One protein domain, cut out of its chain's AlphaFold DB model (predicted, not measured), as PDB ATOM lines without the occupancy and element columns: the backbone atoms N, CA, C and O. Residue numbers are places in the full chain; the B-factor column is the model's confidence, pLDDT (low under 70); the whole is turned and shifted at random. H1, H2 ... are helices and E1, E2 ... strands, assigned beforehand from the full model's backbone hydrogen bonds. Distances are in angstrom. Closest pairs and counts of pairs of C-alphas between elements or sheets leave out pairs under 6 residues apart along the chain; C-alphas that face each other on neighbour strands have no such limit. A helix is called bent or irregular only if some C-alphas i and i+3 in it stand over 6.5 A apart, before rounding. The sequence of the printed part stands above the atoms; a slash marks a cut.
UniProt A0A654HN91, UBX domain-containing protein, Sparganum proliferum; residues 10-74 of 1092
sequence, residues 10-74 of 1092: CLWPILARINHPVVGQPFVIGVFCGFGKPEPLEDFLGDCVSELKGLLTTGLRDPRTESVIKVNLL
ATOM      1  N   CYS A  10      91.699 -34.214  -3.269       72.88
ATOM      2  CA  CYS A  10      90.638 -35.113  -2.859       72.88
ATOM      3  C   CYS A  10      91.184 -36.522  -2.615       72.88
ATOM      4  O   CYS A  10      91.911 -37.081  -3.435       72.88
ATOM      5  N   LEU A  11      90.767 -37.108  -1.498       79.94
ATOM      6  CA  LEU A  11      91.032 -38.480  -1.096       79.94
ATOM      7  C   LEU A  11      89.801 -39.354  -1.378       79.94
ATOM      8  O   LEU A  11      88.671 -38.993  -1.023       79.94
ATOM      9  N   TRP A  12      90.030 -40.492  -2.027       80.62
ATOM     10  CA  TRP A  12      89.039 -41.490  -2.422       80.62
ATOM     11  C   TRP A  12      89.462 -42.855  -1.852       80.62
ATOM     12  O   TRP A  12      90.368 -43.483  -2.401       80.62
ATOM     13  N   PRO A  13      88.865 -43.310  -0.736       84.81
ATOM     14  CA  PRO A  13      89.192 -44.600  -0.145       84.81
ATOM     15  C   PRO A  13      88.377 -45.731  -0.785       84.81
ATOM     16  O   PRO A  13      87.208 -45.563  -1.138       84.81
ATOM     17  N   ILE A  14      88.985 -46.910  -0.864       85.38
ATOM     18  CA  ILE A  14      88.333 -48.185  -1.159       85.38
ATOM     19  C   ILE A  14      88.221 -48.940   0.165       85.38
ATOM     20  O   ILE A  14      89.227 -49.165   0.841       85.38
ATOM     21  N   LEU A  15      87.000 -49.323   0.538       88.25
ATOM     22  CA  LEU A  15      86.710 -50.009   1.797       88.25
ATOM     23  C   LEU A  15      86.274 -51.455   1.545       88.25
ATOM     24  O   LEU A  15      85.474 -51.718   0.646       88.25
ATOM     25  N   ALA A  16      86.742 -52.378   2.382       83.88
ATOM     26  CA  ALA A  16      86.303 -53.770   2.418       83.88
ATOM     27  C   ALA A  16      85.719 -54.126   3.789       83.88
ATOM     28  O   ALA A  16      86.001 -53.478   4.791       83.88
ATOM     29  N   ARG A  17      84.895 -55.178   3.845       85.25
ATOM     30  CA  ARG A  17      84.329 -55.713   5.088       85.25
ATOM     31  C   ARG A  17      84.232 -57.231   4.993       85.25
ATOM     32  O   ARG A  17      83.619 -57.749   4.061       85.25
ATOM     33  N   ILE A  18      84.790 -57.941   5.971       83.19
ATOM     34  CA  ILE A  18      84.610 -59.393   6.099       83.19
ATOM     35  C   ILE A  18      83.237 -59.645   6.734       83.19
ATOM     36  O   ILE A  18      82.902 -59.038   7.749       83.19
ATOM     37  N   ASN A  19      82.427 -60.505   6.113       75.56
ATOM     38  CA  ASN A  19      81.055 -60.795   6.553       75.56
ATOM     39  C   ASN A  19      80.904 -62.172   7.231       75.56
ATOM     40  O   ASN A  19      79.908 -62.424   7.898       75.56
ATOM     41  N   HIS A  20      81.856 -63.082   7.024       63.25
ATOM     42  CA  HIS A  20      81.854 -64.441   7.570       63.25
ATOM     43  C   HIS A  20      83.299 -64.977   7.589       63.25
ATOM     44  O   HIS A  20      84.028 -64.691   6.636       63.25
ATOM     45  N   PRO A  21      83.736 -65.756   8.602       50.56
ATOM     46  CA  PRO A  21      82.980 -66.218   9.776       50.56
ATOM     47  C   PRO A  21      82.781 -65.154  10.864       50.56
ATOM     48  O   PRO A  21      81.888 -65.296  11.690       50.56
ATOM     49  N   VAL A  22      83.562 -64.071  10.842       61.34
ATOM     50  CA  VAL A  22      83.407 -62.927  11.751       61.34
ATOM     51  C   VAL A  22      82.951 -61.716  10.945       61.34
ATOM     52  O   VAL A  22      83.517 -61.417   9.894       61.34
ATOM     53  N   VAL A  23      81.922 -61.020  11.431       71.88
ATOM     54  CA  VAL A  23      81.439 -59.768  10.839       71.88
ATOM     55  C   VAL A  23      82.346 -58.631  11.313       71.88
ATOM     56  O   VAL A  23      82.164 -58.099  12.404       71.88
ATOM     57  N   GLY A  24      83.339 -58.271  10.503       71.31
ATOM     58  CA  GLY A  24      84.266 -57.176  10.804       71.31
ATOM     59  C   GLY A  24      83.641 -55.789  10.619       71.31
ATOM     60  O   GLY A  24      82.569 -55.641  10.018       71.31
ATOM     61  N   GLN A  25      84.334 -54.752  11.092       75.69
ATOM     62  CA  GLN A  25      84.078 -53.374  10.662       75.69
ATOM     63  C   GLN A  25      84.627 -53.139   9.238       75.69
ATOM     64  O   GLN A  25      85.476 -53.911   8.780       75.69
ATOM     65  N   PRO A  26      84.144 -52.121   8.499       83.12
ATOM     66  CA  PRO A  26      84.767 -51.705   7.248       83.12
ATOM     67  C   PRO A  26      86.196 -51.200   7.486       83.12
ATOM     68  O   PRO A  26      86.412 -50.370   8.362       83.12
ATOM     69  N   PHE A  27      87.152 -51.664   6.687       80.56
ATOM     70  CA  PHE A  27      88.553 -51.245   6.735       80.56
ATOM     71  C   PHE A  27      89.026 -50.770   5.360       80.56
ATOM     72  O   PHE A  27      88.486 -51.172   4.326       80.56
ATOM     73  N   VAL A  28      90.028 -49.893   5.350       84.94
ATOM     74  CA  VAL A  28      90.625 -49.360   4.122       84.94
ATOM     75  C   VAL A  28      91.508 -50.430   3.477       84.94
ATOM     76  O   VAL A  28      92.365 -50.998   4.145       84.94
ATOM     77  N   ILE A  29      91.308 -50.682   2.180       84.12
ATOM     78  CA  ILE A  29      92.166 -51.566   1.366       84.12
ATOM     79  C   ILE A  29      92.942 -50.824   0.275       84.12
ATOM     80  O   ILE A  29      93.879 -51.367  -0.292       84.12
ATOM     81  N   GLY A  30      92.574 -49.579  -0.019       82.12
ATOM     82  CA  GLY A  30      93.283 -48.733  -0.972       82.12
ATOM     83  C   GLY A  30      92.842 -47.285  -0.836       82.12
ATOM     84  O   GLY A  30      91.726 -47.009  -0.392       82.12
ATOM     85  N   VAL A  31      93.714 -46.348  -1.198       83.25
ATOM     86  CA  VAL A  31      93.428 -44.911  -1.157       83.25
ATOM     87  C   VAL A  31      94.039 -44.245  -2.376       83.25
ATOM     88  O   VAL A  31      95.249 -44.299  -2.568       83.25
ATOM     89  N   PHE A  32      93.215 -43.548  -3.150       80.19
ATOM     90  CA  PHE A  32      93.697 -42.580  -4.126       80.19
ATOM     91  C   PHE A  32      93.687 -41.179  -3.510       80.19
ATOM     92  O   PHE A  32      92.704 -40.781  -2.878       80.19
ATOM     93  N   CYS A  33      94.746 -40.405  -3.736       81.06
ATOM     94  CA  CYS A  33      94.806 -38.985  -3.404       81.06
ATOM     95  C   CYS A  33      95.273 -38.196  -4.632       81.06
ATOM     96  O   CYS A  33      96.338 -38.473  -5.174       81.06
ATOM     97  N   GLY A  34      94.491 -37.208  -5.065       77.62
ATOM     98  CA  GLY A  34      94.814 -36.406  -6.244       77.62
ATOM     99  C   GLY A  34      93.885 -35.209  -6.409       77.62
ATOM    100  O   GLY A  34      92.968 -35.006  -5.615       77.62
ATOM    101  N   PHE A  35      94.116 -34.389  -7.429       75.75
ATOM    102  CA  PHE A  35      93.296 -33.204  -7.684       75.75
ATOM    103  C   PHE A  35      92.010 -33.593  -8.427       75.75
ATOM    104  O   PHE A  35      92.026 -33.849  -9.625       75.75
ATOM    105  N   GLY A  36      90.887 -33.648  -7.704       69.38
ATOM    106  CA  GLY A  36      89.578 -34.001  -8.262       69.38
ATOM    107  C   GLY A  36      89.207 -35.490  -8.176       69.38
ATOM    108  O   GLY A  36      89.286 -36.111  -7.114       69.38
ATOM    109  N   LYS A  37      88.671 -36.028  -9.275       73.31
ATOM    110  CA  LYS A  37      88.102 -37.382  -9.400       73.31
ATOM    111  C   LYS A  37      89.112 -38.286 -10.133       73.31
ATOM    112  O   LYS A  37      89.722 -37.797 -11.078       73.31
ATOM    113  N   PRO A  38      89.320 -39.549  -9.716       73.69
ATOM    114  CA  PRO A  38      90.482 -40.337 -10.137       73.69
ATOM    115  C   PRO A  38      90.327 -40.946 -11.537       73.69
ATOM    116  O   PRO A  38      90.042 -42.128 -11.676       73.69
ATOM    117  N   GLU A  39      90.457 -40.141 -12.589       72.31
ATOM    118  CA  GLU A  39      90.296 -40.598 -13.975       72.31
ATOM    119  C   GLU A  39      91.649 -40.864 -14.656       72.31
ATOM    120  O   GLU A  39      92.527 -40.006 -14.567       72.31
ATOM    121  N   PRO A  40      91.816 -42.001 -15.370       73.12
ATOM    122  CA  PRO A  40      90.827 -43.050 -15.660       73.12
ATOM    123  C   PRO A  40      90.502 -43.977 -14.467       73.12
ATOM    124  O   PRO A  40      91.316 -44.209 -13.586       73.12
ATOM    125  N   LEU A  41      89.292 -44.558 -14.467       79.00
ATOM    126  CA  LEU A  41      88.804 -45.457 -13.397       79.00
ATOM    127  C   LEU A  41      89.688 -46.709 -13.208       79.00
ATOM    128  O   LEU A  41      89.726 -47.279 -12.118       79.00
ATOM    129  N   GLU A  42      90.375 -47.144 -14.265       78.81
ATOM    130  CA  GLU A  42      91.402 -48.187 -14.239       78.81
ATOM    131  C   GLU A  42      92.497 -47.881 -13.208       78.81
ATOM    132  O   GLU A  42      92.851 -48.774 -12.446       78.81
ATOM    133  N   ASP A  43      92.950 -46.631 -13.107       77.25
ATOM    134  CA  ASP A  43      94.026 -46.225 -12.192       77.25
ATOM    135  C   ASP A  43      93.532 -46.137 -10.736       77.25
ATOM    136  O   ASP A  43      94.324 -46.162  -9.797       77.25
ATOM    137  N   PHE A  44      92.211 -46.063 -10.525       81.06
ATOM    138  CA  PHE A  44      91.608 -46.096  -9.191       81.06
ATOM    139  C   PHE A  44      91.361 -47.518  -8.678       81.06
ATOM    140  O   PHE A  44      91.607 -47.805  -7.510       81.06
ATOM    141  N   LEU A  45      90.813 -48.399  -9.521       84.69
ATOM    142  CA  LEU A  45      90.348 -49.728  -9.102       84.69
ATOM    143  C   LEU A  45      91.191 -50.892  -9.635       84.69
ATOM    144  O   LEU A  45      90.931 -52.027  -9.243       84.69
ATOM    145  N   GLY A  46      92.156 -50.649 -10.525       83.38
ATOM    146  CA  GLY A  46      92.906 -51.680 -11.246       83.38
ATOM    147  C   GLY A  46      93.579 -52.692 -10.326       83.38
ATOM    148  O   GLY A  46      93.280 -53.885 -10.422       83.38
ATOM    149  N   ASP A  47      94.401 -52.211  -9.395       84.00
ATOM    150  CA  ASP A  47      95.147 -53.051  -8.451       84.00
ATOM    151  C   ASP A  47      94.202 -53.829  -7.530       84.00
ATOM    152  O   ASP A  47      94.247 -55.058  -7.490       84.00
ATOM    153  N   CYS A  48      93.239 -53.144  -6.907       84.69
ATOM    154  CA  CYS A  48      92.206 -53.762  -6.068       84.69
ATOM    155  C   CYS A  48      91.421 -54.861  -6.813       84.69
ATOM    156  O   CYS A  48      91.183 -55.946  -6.281       84.69
ATOM    157  N   VAL A  49      91.039 -54.624  -8.073       87.25
ATOM    158  CA  VAL A  49      90.336 -55.610  -8.911       87.25
ATOM    159  C   VAL A  49      91.258 -56.761  -9.332       87.25
ATOM    160  O   VAL A  49      90.781 -57.888  -9.483       87.25
ATOM    161  N   SER A  50      92.551 -56.507  -9.533       86.88
ATOM    162  CA  SER A  50      93.566 -57.518  -9.842       86.88
ATOM    163  C   SER A  50      93.802 -58.454  -8.650       86.88
ATOM    164  O   SER A  50      93.620 -59.669  -8.768       86.88
ATOM    165  N   GLU A  51      94.077 -57.891  -7.473       87.19
ATOM    166  CA  GLU A  51      94.263 -58.629  -6.221       87.19
ATOM    167  C   GLU A  51      93.005 -59.393  -5.814       87.19
ATOM    168  O   GLU A  51      93.082 -60.574  -5.483       87.19
ATOM    169  N   LEU A  52      91.821 -58.777  -5.918       86.19
ATOM    170  CA  LEU A  52      90.561 -59.453  -5.614       86.19
ATOM    171  C   LEU A  52      90.293 -60.620  -6.575       86.19
ATOM    172  O   LEU A  52      89.831 -61.670  -6.133       86.19
ATOM    173  N   LYS A  53      90.619 -60.503  -7.872       85.88
ATOM    174  CA  LYS A  53      90.582 -61.656  -8.794       85.88
ATOM    175  C   LYS A  53      91.564 -62.746  -8.363       85.88
ATOM    176  O   LYS A  53      91.205 -63.922  -8.423       85.88
ATOM    177  N   GLY A  54      92.757 -62.372  -7.898       86.50
ATOM    178  CA  GLY A  54      93.718 -63.287  -7.282       86.50
ATOM    179  C   GLY A  54      93.114 -64.028  -6.088       86.50
ATOM    180  O   GLY A  54      93.016 -65.251  -6.110       86.50
ATOM    181  N   LEU A  55      92.608 -63.310  -5.086       85.56
ATOM    182  CA  LEU A  55      92.014 -63.879  -3.870       85.56
ATOM    183  C   LEU A  55      90.773 -64.746  -4.146       85.56
ATOM    184  O   LEU A  55      90.587 -65.777  -3.502       85.56
ATOM    185  N   LEU A  56      89.937 -64.377  -5.123       85.25
ATOM    186  CA  LEU A  56      88.766 -65.166  -5.530       85.25
ATOM    187  C   LEU A  56      89.126 -66.441  -6.316       85.25
ATOM    188  O   LEU A  56      88.308 -67.358  -6.376       85.25
ATOM    189  N   THR A  57      90.312 -66.508  -6.930       85.00
ATOM    190  CA  THR A  57      90.769 -67.681  -7.702       85.00
ATOM    191  C   THR A  57      91.701 -68.593  -6.909       85.00
ATOM    192  O   THR A  57      91.590 -69.811  -7.021       85.00
ATOM    193  N   THR A  58      92.583 -68.024  -6.088       84.25
ATOM    194  CA  THR A  58      93.598 -68.747  -5.302       84.25
ATOM    195  C   THR A  58      93.197 -68.985  -3.846       84.25
ATOM    196  O   THR A  58      93.745 -69.885  -3.216       84.25
ATOM    197  N   GLY A  59      92.228 -68.228  -3.319       81.38
ATOM    198  CA  GLY A  59      91.920 -68.184  -1.890       81.38
ATOM    199  C   GLY A  59      92.965 -67.411  -1.075       81.38
ATOM    200  O   GLY A  59      94.003 -66.991  -1.578       81.38
ATOM    201  N   LEU A  60      92.684 -67.216   0.212       81.31
ATOM    202  CA  LEU A  60      93.604 -66.608   1.171       81.31
ATOM    203  C   LEU A  60      94.330 -67.715   1.945       81.31
ATOM    204  O   LEU A  60      93.700 -68.433   2.720       81.31
ATOM    205  N   ARG A  61      95.643 -67.863   1.750       80.62
ATOM    206  CA  ARG A  61      96.467 -68.812   2.517       80.62
ATOM    207  C   ARG A  61      96.769 -68.237   3.906       80.62
ATOM    208  O   ARG A  61      97.392 -67.183   3.999       80.62
ATOM    209  N   ASP A  62      96.374 -68.930   4.972       76.50
ATOM    210  CA  ASP A  62      96.772 -68.585   6.344       76.50
ATOM    211  C   ASP A  62      98.221 -69.043   6.606       76.50
ATOM    212  O   ASP A  62      98.483 -70.249   6.566       76.50
ATOM    213  N   PRO A  63      99.172 -68.138   6.912       72.25
ATOM    214  CA  PRO A  63     100.571 -68.509   7.141       72.25
ATOM    215  C   PRO A  63     100.794 -69.451   8.331       72.25
ATOM    216  O   PRO A  63     101.845 -70.076   8.412       72.25
ATOM    217  N   ARG A  64      99.841 -69.541   9.272       72.50
ATOM    218  CA  ARG A  64      99.980 -70.343  10.503       72.50
ATOM    219  C   ARG A  64      99.469 -71.773  10.372       72.50
ATOM    220  O   ARG A  64      99.876 -72.627  11.151       72.50
ATOM    221  N   THR A  65      98.568 -72.022   9.425       79.62
ATOM    222  CA  THR A  65      97.946 -73.340   9.205       79.62
ATOM    223  C   THR A  65      98.191 -73.891   7.799       79.62
ATOM    224  O   THR A  65      97.749 -74.995   7.497       79.62
ATOM    225  N   GLU A  66      98.819 -73.101   6.922       77.69
ATOM    226  CA  GLU A  66      98.922 -73.289   5.464       77.69
ATOM    227  C   GLU A  66      97.588 -73.510   4.724       77.69
ATOM    228  O   GLU A  66      97.567 -73.706   3.504       77.69
ATOM    229  N   SER A  67      96.460 -73.425   5.432       79.38
ATOM    230  CA  SER A  67      95.138 -73.674   4.878       79.38
ATOM    231  C   SER A  67      94.712 -72.550   3.935       79.38
ATOM    232  O   SER A  67      94.974 -71.368   4.170       79.38
ATOM    233  N   VAL A  68      94.052 -72.922   2.838       81.69
ATOM    234  CA  VAL A  68      93.541 -71.977   1.843       81.69
ATOM    235  C   VAL A  68      92.074 -71.683   2.143       81.69
ATOM    236  O   VAL A  68      91.183 -72.490   1.878       81.69
ATOM    237  N   ILE A  69      91.820 -70.501   2.695       82.81
ATOM    238  CA  ILE A  69      90.485 -69.998   3.005       82.81
ATOM    239  C   ILE A  69      89.853 -69.478   1.712       82.81
ATOM    240  O   ILE A  69      90.330 -68.520   1.102       82.81
ATOM    241  N   LYS A  70      88.743 -70.086   1.281       82.69
ATOM    242  CA  LYS A  70      88.021 -69.638   0.085       82.69
ATOM    243  C   LYS A  70      87.373 -68.268   0.319       82.69
ATOM    244  O   LYS A  70      86.456 -68.140   1.129       82.69
ATOM    245  N   VAL A  71      87.796 -67.270  -0.451       83.19
ATOM    246  CA  VAL A  71      87.194 -65.930  -0.466       83.19
ATOM    247  C   VAL A  71      86.017 -65.910  -1.447       83.19
ATOM    248  O   VAL A  71      86.122 -66.433  -2.553       83.19
ATOM    249  N   ASN A  72      84.896 -65.294  -1.061       82.94
ATOM    250  CA  ASN A  72      83.749 -65.043  -1.940       82.94
ATOM    251  C   ASN A  72      83.351 -63.562  -1.846       82.94
ATOM    252  O   ASN A  72      83.098 -63.061  -0.749       82.94
ATOM    253  N   LEU A  73      83.237 -62.870  -2.983       85.81
ATOM    254  CA  LEU A  73      82.695 -61.512  -3.035       85.81
ATOM    255  C   LEU A  73      81.165 -61.583  -2.970       85.81
ATOM    256  O   LEU A  73      80.534 -62.086  -3.896       85.81
ATOM    257  N   LEU A  74      80.575 -61.078  -1.883       82.94
ATOM    258  CA  LEU A  74      79.120 -61.081  -1.696       82.94
ATOM    259  C   LEU A  74      78.448 -59.881  -2.374       82.94
ATOM    260  O   LEU A  74      77.564 -60.056  -3.202       82.94
TER     261      LEU A  74
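What this domain is: This is residues 10 to 74 of the 1092 residues of the protein "UBX domain-containing protein" of Sparganum proliferum (UniProt A0A654HN91). A long two-strand hairpin, E1 and E2, folds back through a tight link into one helix, H1, whose residues 43 to 48 lie near the sheet; the final stretch loops beyond the helix's far end. The 65 printed residues hold E1, E2, H1 in that order, an antiparallel sheet, class mixed. The whole is loose, with radius of gyration of the C-alphas 14.2 A, and elongated, 44 by 23 by 22 A.

Where its parts are: Find C-alpha 10 at (90.638, -35.113, -2.859), where E1, residues 10 to 16, begins and runs 19.9 A. E2, residues 27 to 35, runs 23.6 A and bends by 58 degrees at residue 30. H1, residues 41 to 58, runs 25.1 A to C-alpha 58 at (93.598, -68.747, -5.302); it is irregular, C-alphas 44 and 47 being 7.8 A apart.

How they stand to each other: In the hairpin, look at N 12 and O 32, 2.8 A apart; the strands' directions differ by 161 degrees. The closest C-alphas of E2 and H1, Phe 32 and Phe 44, are 6.5 A apart. E1 and H1 are near each other, with 5 pairs of C-alphas within 10 A. In H1, 12 of 14 O i to N i+4 pairs are within hydrogen-bond range.

The domain as a whole: C-alphas 36 and 65, the farthest apart, are 43.8 A apart. The printed part has no cut and no long link. Residues 20 to 22 and 36 are under pLDDT 70.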